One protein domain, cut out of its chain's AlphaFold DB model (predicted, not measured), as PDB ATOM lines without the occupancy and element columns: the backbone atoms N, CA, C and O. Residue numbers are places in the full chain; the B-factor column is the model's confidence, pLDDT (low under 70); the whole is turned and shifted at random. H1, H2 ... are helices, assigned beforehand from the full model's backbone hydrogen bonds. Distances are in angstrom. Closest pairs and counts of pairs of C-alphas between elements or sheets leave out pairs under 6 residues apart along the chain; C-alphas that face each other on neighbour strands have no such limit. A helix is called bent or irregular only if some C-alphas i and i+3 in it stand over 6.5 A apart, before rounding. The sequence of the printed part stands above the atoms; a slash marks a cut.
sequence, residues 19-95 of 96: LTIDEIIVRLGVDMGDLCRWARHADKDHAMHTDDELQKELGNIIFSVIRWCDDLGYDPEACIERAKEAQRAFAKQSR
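Overview. This is residues 19 to 95 of the 96 residues of an uncharacterized protein of Candidatus Uhrbacteria bacterium (UniProt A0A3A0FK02). Two long helices, H1 and H3, lie side by side and run opposite ways, with the short H2 in the turn that joins them at one end; at the far end of H3 the chain turns a corner into H4, an arm whose residues 81 to 93 stick out free, so that the arm and the pair make a V. The printed part has 77 residues with four named helices, in the order H1, H2, H3, H4, and no named strand: all helix. It is loose, with a radius of gyration of the C-alphas of 15.4 A, and flat, spanning 39 by 38 by 21 A.

Along the chain. Find C-alpha 21 at (142.048, 160.284, 196.788); from there H1, residues 21 to 39, runs 26.3 A. Next comes H2, residues 43 to 48, which is irregular: C-alphas 44 and 47 are 7.9 A apart. H3, residues 51 to 71, begins at C-alpha 51 at (128.562, 164.205, 223.420) and is 30.0 A long. H4, residues 76 to 93, runs 25.8 A to C-alpha 93 at (135.981, 189.153, 203.048).

Arrangement. Look at Asp 31 and Glu 57, whose C-alphas, 6.6 A apart, are the closest of H1 and H3; these helices touch at a shallow tilt of 11 degrees, opposite ways. H2 is close to H1 but not clearly touching, the closest C-alphas being those of Trp 38 and Asp 45, 7.4 A apart; H2 and H3 meet only through their link. H3, with residues 66 to 70 alone, and H4, with residues 76 to 79 alone, touch only at the corner, at a steep tilt of 66 degrees; the closest C-alphas are those of Cys 69 and Pro 76, 5.5 A apart. H4 is apart from H1 and H2. In H4 every O i to N i+4 pair is within hydrogen-bond range, in H1 13 of 15, in H3 16 of 17 and in H2 0 of 2, with 2 of 3 O i to N i+3 pairs there.

Size, cuts and confidence. The C-alphas farthest apart, those of Ala 47 and Gln 93, are 41.4 A apart. The printed part has no cut, and its three links are tight. Residue 95 alone is under 70 in pLDDT; the mean of the printed part is 93.6.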
ATOM      1  N   LEU A  19     146.299 155.174 200.677       97.88
ATOM      2  CA  LEU A  19     145.029 155.270 199.964       97.88
ATOM      3  C   LEU A  19     145.113 156.277 198.816       97.88
ATOM      4  O   LEU A  19     145.833 157.273 198.897       97.88
ATOM      5  N   THR A  20     144.335 156.041 197.763       98.25
ATOM      6  CA  THR A  20     144.104 157.050 196.723       98.25
ATOM      7  C   THR A  20     143.110 158.112 197.197       98.25
ATOM      8  O   THR A  20     142.384 157.923 198.176       98.25
ATOM      9  N   ILE A  21     143.030 159.237 196.479       98.12
ATOM     10  CA  ILE A  21     142.048 160.284 196.788       98.12
ATOM     11  C   ILE A  21     140.603 159.767 196.710       98.12
ATOM     12  O   ILE A  21     139.800 160.083 197.584       98.12
ATOM     13  N   ASP A  22     140.285 158.911 195.736       98.25
ATOM     14  CA  ASP A  22     138.944 158.331 195.589       98.25
ATOM     15  C   ASP A  22     138.590 157.446 196.795       98.25
ATOM     16  O   ASP A  22     137.501 157.534 197.361       98.25
ATOM     17  N   GLU A  23     139.546 156.632 197.249       98.00
ATOM     18  CA  GLU A  23     139.410 155.791 198.438       98.00
ATOM     19  C   GLU A  23     139.243 156.604 199.731       98.00
ATOM     20  O   GLU A  23     138.528 156.173 200.643       98.00
ATOM     21  N   ILE A  24     139.920 157.749 199.822       98.06
ATOM     22  CA  ILE A  24     139.817 158.692 200.938       98.06
ATOM     23  C   ILE A  24     138.435 159.345 200.954       98.06
ATOM     24  O   ILE A  24     137.780 159.342 201.995       98.06
ATOM     25  N   ILE A  25     137.955 159.840 199.811       97.75
ATOM     26  CA  ILE A  25     136.645 160.499 199.695       97.75
ATOM     27  C   ILE A  25     135.519 159.557 200.129       97.75
ATOM     28  O   ILE A  25     134.638 159.963 200.886       97.75
ATOM     29  N   VAL A  26     135.564 158.286 199.711       97.62
ATOM     30  CA  VAL A  26     134.572 157.284 200.132       97.62
ATOM     31  C   VAL A  26     134.567 157.101 201.654       97.62
ATOM     32  O   VAL A  26     133.496 157.019 202.249       97.62
ATOM     33  N   ARG A  27     135.742 157.067 202.295       96.19
ATOM     34  CA  ARG A  27     135.859 156.896 203.754       96.19
ATOM     35  C   ARG A  27     135.415 158.133 204.523       96.19
ATOM     36  O   ARG A  27     134.655 157.992 205.470       96.19
ATOM     37  N   LEU A  28     135.794 159.326 204.070       96.19
ATOM     38  CA  LEU A  28     135.299 160.579 204.644       96.19
ATOM     39  C   LEU A  28     133.766 160.661 204.573       96.19
ATOM     40  O   LEU A  28     133.129 161.182 205.482       96.19
ATOM     41  N   GLY A  29     133.163 160.117 203.510       95.81
ATOM     42  CA  GLY A  29     131.710 160.024 203.377       95.81
ATOM     43  C   GLY A  29     131.029 159.203 204.478       95.81
ATOM     44  O   GLY A  29     129.876 159.484 204.799       95.81
ATOM     45  N   VAL A  30     131.724 158.232 205.078       93.81
ATOM     46  CA  VAL A  30     131.208 157.452 206.213       93.81
ATOM     47  C   VAL A  30     131.133 158.334 207.457       93.81
ATOM     48  O   VAL A  30     130.032 158.545 207.960       93.81
ATOM     49  N   ASP A  31     132.251 158.938 207.869       92.88
ATOM     50  CA  ASP A  31     132.313 159.791 209.067       92.88
ATOM     51  C   ASP A  31     131.361 160.997 208.945       92.88
ATOM     52  O   ASP A  31     130.616 161.338 209.864       92.88
ATOM     53  N   MET A  32     131.302 161.617 207.760       94.56
ATOM     54  CA  MET A  32     130.338 162.685 207.481       94.56
ATOM     55  C   MET A  32     128.894 162.182 207.529       94.56
ATOM     56  O   MET A  32     128.011 162.880 208.026       94.56
ATOM     57  N   GLY A  33     128.636 160.973 207.029       93.19
ATOM     58  CA  GLY A  33     127.332 160.329 207.116       93.19
ATOM     59  C   GLY A  33     126.900 160.087 208.561       93.19
ATOM     60  O   GLY A  33     125.713 160.211 208.863       93.19
ATOM     61  N   ASP A  34     127.834 159.773 209.453       91.25
ATOM     62  CA  ASP A  34     127.584 159.570 210.881       91.25
ATOM     63  C   ASP A  34     127.222 160.898 211.558       91.25
ATOM     64  O   ASP A  34     126.164 160.998 212.187       91.25
ATOM     65  N   LEU A  35     127.982 161.966 211.289       93.25
ATOM     66  CA  LEU A  35     127.647 163.323 211.739       93.25
ATOM     67  C   LEU A  35     126.291 163.808 211.203       93.25
ATOM     68  O   LEU A  35     125.501 164.402 211.939       93.25
ATOM     69  N   CYS A  36     125.972 163.538 209.934       93.25
ATOM     70  CA  CYS A  36     124.670 163.878 209.361       93.25
ATOM     71  C   CYS A  36     123.521 163.128 210.042       93.25
ATOM     72  O   CYS A  36     122.425 163.679 210.175       93.25
ATOM     73  N   ARG A  37     123.733 161.872 210.459       91.44
ATOM     74  CA  ARG A  37     122.722 161.106 211.200       91.44
ATOM     75  C   ARG A  37     122.533 161.634 212.614       91.44
ATOM     76  O   ARG A  37     121.380 161.778 213.019       91.44
ATOM     77  N   TRP A  38     123.626 161.996 213.283       89.94
ATOM     78  CA  TRP A  38     123.591 162.671 214.578       89.94
ATOM     79  C   TRP A  38     122.793 163.982 214.489       89.94
ATOM     80  O   TRP A  38     121.832 164.182 215.228       89.94
ATOM     81  N   ALA A  39     123.102 164.830 213.501       91.56
ATOM     82  CA  ALA A  39     122.491 166.153 213.343       91.56
ATOM     83  C   ALA A  39     120.978 166.121 213.073       91.56
ATOM     84  O   ALA A  39     120.271 167.067 213.408       91.56
ATOM     85  N   ARG A  40     120.471 165.047 212.457       91.44
ATOM     86  CA  ARG A  40     119.036 164.875 212.169       91.44
ATOM     87  C   ARG A  40     118.301 164.022 213.203       91.44
ATOM     88  O   ARG A  40     117.162 163.642 212.947       91.44
ATOM     89  N   HIS A  41     118.960 163.676 214.306       88.31
ATOM     90  CA  HIS A  41     118.431 162.798 215.344       88.31
ATOM     91  C   HIS A  41     117.865 161.478 214.792       88.31
ATOM     92  O   HIS A  41     116.747 161.093 215.111       88.31
ATOM     93  N   ALA A  42     118.625 160.779 213.941       90.12
ATOM     94  CA  ALA A  42     118.153 159.536 213.333       90.12
ATOM     95  C   ALA A  42     117.747 158.484 214.391       90.12
ATOM     96  O   ALA A  42     118.571 158.085 215.210       90.12
ATOM     97  N   ASP A  43     116.511 157.978 214.316       86.31
ATOM     98  CA  ASP A  43     115.930 157.071 215.323       86.31
ATOM     99  C   ASP A  43     116.795 155.840 215.627       86.31
ATOM    100  O   ASP A  43     116.925 155.425 216.778       86.31
ATOM    101  N   LYS A  44     117.432 155.268 214.598       84.44
ATOM    102  CA  LYS A  44     118.284 154.076 214.738       84.44
ATOM    103  C   LYS A  44     119.543 154.299 215.589       84.44
ATOM    104  O   LYS A  44     120.085 153.332 216.107       84.44
ATOM    105  N   ASP A  45     119.982 155.551 215.732       81.62
ATOM    106  CA  ASP A  45     121.221 155.926 216.418       81.62
ATOM    107  C   ASP A  45     120.926 156.700 217.721       81.62
ATOM    108  O   ASP A  45     121.842 157.165 218.392       81.62
ATOM    109  N   HIS A  46     119.652 156.796 218.132       77.94
ATOM    110  CA  HIS A  46     119.211 157.604 219.275       77.94
ATOM    111  C   HIS A  46     119.914 157.236 220.595       77.94
ATOM    112  O   HIS A  46     120.159 158.102 221.430       77.94
ATOM    113  N   ALA A  47     120.273 155.964 220.787       79.19
ATOM    114  CA  ALA A  47     121.020 155.511 221.964       79.19
ATOM    115  C   ALA A  47     122.490 155.979 221.983       79.19
ATOM    116  O   ALA A  47     123.124 155.942 223.033       79.19
ATOM    117  N   MET A  48     123.023 156.410 220.836       79.00
ATOM    118  CA  MET A  48     124.414 156.831 220.637       79.00
ATOM    119  C   MET A  48     124.540 158.345 220.405       79.00
ATOM    120  O   MET A  48     125.631 158.834 220.136       79.00
ATOM    121  N   HIS A  49     123.458 159.121 220.527       82.56
ATOM    122  CA  HIS A  49     123.515 160.588 220.478       82.56
ATOM    123  C   HIS A  49     124.026 161.170 221.799       82.56
ATOM    124  O   HIS A  49     123.311 161.876 222.509       82.56
ATOM    125  N   THR A  50     125.269 160.852 222.137       89.06
ATOM    126  CA  THR A  50     125.969 161.418 223.286       89.06
ATOM    127  C   THR A  50     127.052 162.380 222.811       89.06
ATOM    128  O   THR A  50     127.542 162.291 221.681       89.06
ATOM    129  N   ASP A  51     127.441 163.301 223.688       90.38
ATOM    130  CA  ASP A  51     128.562 164.205 223.420       90.38
ATOM    131  C   ASP A  51     129.876 163.432 223.245       90.38
ATOM    132  O   ASP A  51     130.717 163.831 222.443       90.38
ATOM    133  N   ASP A  52     130.037 162.310 223.951       91.75
ATOM    134  CA  ASP A  52     131.214 161.443 223.839       91.75
ATOM    135  C   ASP A  52     131.334 160.835 222.437       91.75
ATOM    136  O   ASP A  52     132.420 160.819 221.854       91.75
ATOM    137  N   GLU A  53     130.218 160.385 221.859       89.62
ATOM    138  CA  GLU A  53     130.204 159.827 220.508       89.62
ATOM    139  C   GLU A  53     130.495 160.909 219.462       89.62
ATOM    140  O   GLU A  53     131.295 160.698 218.552       89.62
ATOM    141  N   LEU A  54     129.925 162.107 219.632       92.31
ATOM    142  CA  LEU A  54     130.217 163.236 218.752       92.31
ATOM    143  C   LEU A  54     131.701 163.633 218.813       92.31
ATOM    144  O   LEU A  54     132.326 163.862 217.775       92.31
ATOM    145  N   GLN A  55     132.284 163.691 220.014       94.94
ATOM    146  CA  GLN A  55     133.713 163.957 220.196       94.94
ATOM    147  C   GLN A  55     134.574 162.892 219.512       94.94
ATOM    148  O   GLN A  55     135.556 163.234 218.845       94.94
ATOM    149  N   LYS A  56     134.193 161.616 219.631       94.19
ATOM    150  CA  LYS A  56     134.871 160.501 218.971       94.19
ATOM    151  C   LYS A  56     134.815 160.631 217.445       94.19
ATOM    152  O   LYS A  56     135.861 160.506 216.814       94.19
ATOM    153  N   GLU A  57     133.664 160.948 216.847       94.38
ATOM    154  CA  GLU A  57     133.563 161.090 215.382       94.38
ATOM    155  C   GLU A  57     134.352 162.286 214.835       94.38
ATOM    156  O   GLU A  57     135.040 162.183 213.816       94.38
ATOM    157  N   LEU A  58     134.351 163.416 215.544       95.81
ATOM    158  CA  LEU A  58     135.225 164.540 215.196       95.81
ATOM    159  C   LEU A  58     136.708 164.147 215.304       95.81
ATOM    160  O   LEU A  58     137.516 164.515 214.447       95.81
ATOM    161  N   GLY A  59     137.060 163.362 216.325       96.00
ATOM    162  CA  GLY A  59     138.387 162.776 216.486       96.00
ATOM    163  C   GLY A  59     138.776 161.850 215.330       96.00
ATOM    164  O   GLY A  59     139.888 161.974 214.813       96.00
ATOM    165  N   ASN A  60     137.860 160.987 214.877       96.19
ATOM    166  CA  ASN A  60     138.061 160.087 213.737       96.19
ATOM    167  C   ASN A  60     138.418 160.863 212.470       96.19
ATOM    168  O   ASN A  60     139.393 160.514 211.799       96.19
ATOM    169  N   ILE A  61     137.695 161.950 212.187       97.19
ATOM    170  CA  ILE A  61     137.968 162.806 211.028       97.19
ATOM    171  C   ILE A  61     139.355 163.437 211.154       97.19
ATOM    172  O   ILE A  61     140.162 163.330 210.232       97.19
ATOM    173  N   ILE A  62     139.671 164.065 212.292       96.50
ATOM    174  CA  ILE A  62     140.969 164.731 212.499       96.50
ATOM    175  C   ILE A  62     142.120 163.730 212.338       96.50
ATOM    176  O   ILE A  62     143.063 163.979 211.584       96.50
ATOM    177  N   PHE A  63     142.041 162.592 213.026       97.38
ATOM    178  CA  PHE A  63     143.099 161.587 213.033       97.38
ATOM    179  C   PHE A  63     143.272 160.920 211.664       97.38
ATOM    180  O   PHE A  63     144.397 160.743 211.192       97.38
ATOM    181  N   SER A  64     142.164 160.615 210.983       97.31
ATOM    182  CA  SER A  64     142.195 160.026 209.644       97.31
ATOM    183  C   SER A  64     142.749 160.994 208.607       97.31
ATOM    184  O   SER A  64     143.585 160.592 207.800       97.31
ATOM    185  N   VAL A  65     142.366 162.275 208.655       97.12
ATOM    186  CA  VAL A  65     142.853 163.291 207.710       97.12
ATOM    187  C   VAL A  65     144.364 163.489 207.825       97.12
ATOM    188  O   VAL A  65     145.023 163.619 206.796       97.12
ATOM    189  N   ILE A  66     144.945 163.429 209.030       97.38
ATOM    190  CA  ILE A  66     146.410 163.487 209.204       97.38
ATOM    191  C   ILE A  66     147.095 162.355 208.428       97.38
ATOM    192  O   ILE A  66     148.048 162.602 207.688       97.38
ATOM    193  N   ARG A  67     146.588 161.120 208.547       97.56
ATOM    194  CA  ARG A  67     147.102 159.977 207.779       97.56
ATOM    195  C   ARG A  67     146.877 160.156 206.278       97.56
ATOM    196  O   ARG A  67     147.760 159.831 205.492       97.56
ATOM    197  N   TRP A  68     145.717 160.662 205.872       98.00
ATOM    198  CA  TRP A  68     145.369 160.848 204.462       98.00
ATOM    199  C   TRP A  68     146.209 161.921 203.769       98.00
ATOM    200  O   TRP A  68     146.548 161.755 202.601       98.00
ATOM    201  N   CYS A  69     146.608 162.978 204.481       97.81
ATOM    202  CA  CYS A  69     147.619 163.914 203.992       97.81
ATOM    203  C   CYS A  69     148.901 163.165 203.598       97.81
ATOM    204  O   CYS A  69     149.350 163.295 202.461       97.81
ATOM    205  N   ASP A  70     149.434 162.313 204.479       96.81
ATOM    206  CA  ASP A  70     150.637 161.519 204.189       96.81
ATOM    207  C   ASP A  70     150.405 160.437 203.110       96.81
ATOM    208  O   ASP A  70     151.288 160.176 202.287       96.81
ATOM    209  N   ASP A  71     149.215 159.826 203.048       98.19
ATOM    210  CA  ASP A  71     148.838 158.897 201.968       98.19
ATOM    211  C   ASP A  71     148.953 159.570 200.586       98.19
ATOM    212  O   ASP A  71     149.436 158.951 199.637       98.19
ATOM    213  N   LEU A  72     148.601 160.855 200.491       98.19
ATOM    214  CA  LEU A  72     148.690 161.659 199.267       98.19
ATOM    215  C   LEU A  72     150.057 162.344 199.067       98.19
ATOM    216  O   LEU A  72     150.259 163.039 198.072       98.19
ATOM    217  N   GLY A  73     151.006 162.141 199.988       97.44
ATOM    218  CA  GLY A  73     152.345 162.738 199.931       97.44
ATOM    219  C   GLY A  73     152.402 164.204 200.368       97.44
ATOM    220  O   GLY A  73     153.325 164.924 199.985       97.44
ATOM    221  N   TYR A  74     151.426 164.661 201.148       97.62
ATOM    222  CA  TYR A  74     151.384 166.001 201.722       97.62
ATOM    223  C   TYR A  74     151.856 166.007 203.176       97.62
ATOM    224  O   TYR A  74     151.567 165.093 203.944       97.62
ATOM    225  N   ASP A  75     152.521 167.093 203.569       96.38
ATOM    226  CA  ASP A  75     152.807 167.384 204.971       96.38
ATOM    227  C   ASP A  75     151.548 167.960 205.659       96.38
ATOM    228  O   ASP A  75     151.070 169.025 205.241       96.38
ATOM    229  N   PRO A  76     150.989 167.300 206.694       96.25
ATOM    230  CA  PRO A  76     149.766 167.772 207.335       96.25
ATOM    231  C   PRO A  76     149.931 169.141 208.016       96.25
ATOM    232  O   PRO A  76     148.981 169.926 208.031       96.25
ATOM    233  N   GLU A  77     151.124 169.472 208.531       96.56
ATOM    234  CA  GLU A  77     151.404 170.795 209.115       96.56
ATOM    235  C   GLU A  77     151.286 171.896 208.049       96.56
ATOM    236  O   GLU A  77     150.537 172.863 208.230       96.56
ATOM    237  N   ALA A  78     151.926 171.714 206.889       97.56
ATOM    238  CA  ALA A  78     151.794 172.630 205.757       97.56
ATOM    239  C   ALA A  78     150.347 172.748 205.234       97.56
ATOM    240  O   ALA A  78     149.908 173.844 204.873       97.56
ATOM    241  N   CYS A  79     149.583 171.648 205.196       97.44
ATOM    242  CA  CYS A  79     148.159 171.676 204.838       97.44
ATOM    243  C   CYS A  79     147.346 172.564 205.792       97.44
ATOM    244  O   CYS A  79     146.524 173.365 205.339       97.44
ATOM    245  N   ILE A  80     147.590 172.452 207.098       96.75
ATOM    246  CA  ILE A  80     146.892 173.233 208.124       96.75
ATOM    247  C   ILE A  80     147.233 174.720 208.020       96.75
ATOM    248  O   ILE A  80     146.328 175.549 208.129       96.75
ATOM    249  N   GLU A  81     148.493 175.086 207.780       98.19
ATOM    250  CA  GLU A  81     148.856 176.497 207.602       98.19
ATOM    251  C   GLU A  81     148.157 177.115 206.384       98.19
ATOM    252  O   GLU A  81     147.530 178.171 206.509       98.19
ATOM    253  N   ARG A  82     148.119 176.405 205.246       98.06
ATOM    254  CA  ARG A  82     147.343 176.835 204.067       98.06
ATOM    255  C   ARG A  82     145.853 176.992 204.382       98.06
ATOM    256  O   ARG A  82     145.226 177.965 203.962       98.06
ATOM    257  N   ALA A  83     145.274 176.066 205.149       97.12
ATOM    258  CA  ALA A  83     143.875 176.147 205.562       97.12
ATOM    259  C   ALA A  83     143.608 177.364 206.469       97.12
ATOM    260  O   ALA A  83     142.624 178.076 206.265       97.12
ATOM    261  N   LYS A  84     144.497 177.655 207.431       98.06
ATOM    262  CA  LYS A  84     144.400 178.840 208.303       98.06
ATOM    263  C   LYS A  84     144.454 180.131 207.495       98.06
ATOM    264  O   LYS A  84     143.677 181.048 207.760       98.06
ATOM    265  N   GLU A  85     145.359 180.226 206.525       98.12
ATOM    266  CA  GLU A  85     145.453 181.379 205.626       98.12
ATOM    267  C   GLU A  85     144.156 181.589 204.839       98.12
ATOM    268  O   GLU A  85     143.600 182.690 204.865       98.12
ATOM    269  N   ALA A  86     143.626 180.526 204.226       97.50
ATOM    270  CA  ALA A  86     142.368 180.570 203.486       97.50
ATOM    271  C   ALA A  86     141.186 180.999 204.374       97.50
ATOM    272  O   ALA A  86     140.424 181.893 204.003       97.50
ATOM    273  N   GLN A  87     141.064 180.435 205.581       96.88
ATOM    274  CA  GLN A  87     140.004 180.799 206.528       96.88
ATOM    275  C   GLN A  87     140.125 182.251 207.008       96.88
ATOM    276  O   GLN A  87     139.123 182.962 207.082       96.88
ATOM    277  N   ARG A  88     141.343 182.733 207.295       97.50
ATOM    278  CA  ARG A  88     141.587 184.142 207.653       97.50
ATOM    279  C   ARG A  88     141.221 185.080 206.505       97.50
ATOM    280  O   ARG A  88     140.668 186.148 206.759       97.50
ATOM    281  N   ALA A  89     141.541 184.709 205.266       96.31
ATOM    282  CA  ALA A  89     141.187 185.491 204.085       96.31
ATOM    283  C   ALA A  89     139.665 185.558 203.900       96.31
ATOM    284  O   ALA A  89     139.120 186.652 203.771       96.31
ATOM    285  N   PHE A  90     138.978 184.416 203.990       95.69
ATOM    286  CA  PHE A  90     137.518 184.344 203.920       95.69
ATOM    287  C   PHE A  90     136.855 185.180 205.023       95.69
ATOM    288  O   PHE A  90     136.030 186.040 204.735       95.69
ATOM    289  N   ALA A  91     137.289 185.035 206.279       95.50
ATOM    290  CA  ALA A  91     136.743 185.796 207.404       95.50
ATOM    291  C   ALA A  91     136.915 187.319 207.258       95.50
ATOM    292  O   ALA A  91     136.099 188.076 207.778       95.50
ATOM    293  N   LYS A  92     137.961 187.789 206.564       94.50
ATOM    294  CA  LYS A  92     138.132 189.215 206.242       94.50
ATOM    295  C   LYS A  92     137.168 189.679 205.151       94.50
ATOM    296  O   LYS A  92     136.680 190.796 205.242       94.50
ATOM    297  N   GLN A  93     136.900 188.841 204.149       90.75
ATOM    298  CA  GLN A  93     135.981 189.153 203.048       90.75
ATOM    299  C   GLN A  93     134.514 189.122 203.491       90.75
ATOM    300  O   GLN A  93     133.750 189.994 203.104       90.75
ATOM    301  N   SER A  94     134.125 188.160 204.330       79.06
ATOM    302  CA  SER A  94     132.742 187.993 204.808       79.06
ATOM    303  C   SER A  94     132.347 188.921 205.961       79.06
ATOM    304  O   SER A  94     131.205 188.883 206.409       79.06
ATOM    305  N   ARG A  95     133.288 189.713 206.492       62.25
ATOM    306  CA  ARG A  95     133.034 190.761 207.501       62.25
ATOM    307  C   ARG A  95     132.800 192.147 206.880       62.25
ATOM    308  O   ARG A  95     132.727 193.119 207.630       62.25
TER     309      ARG A  95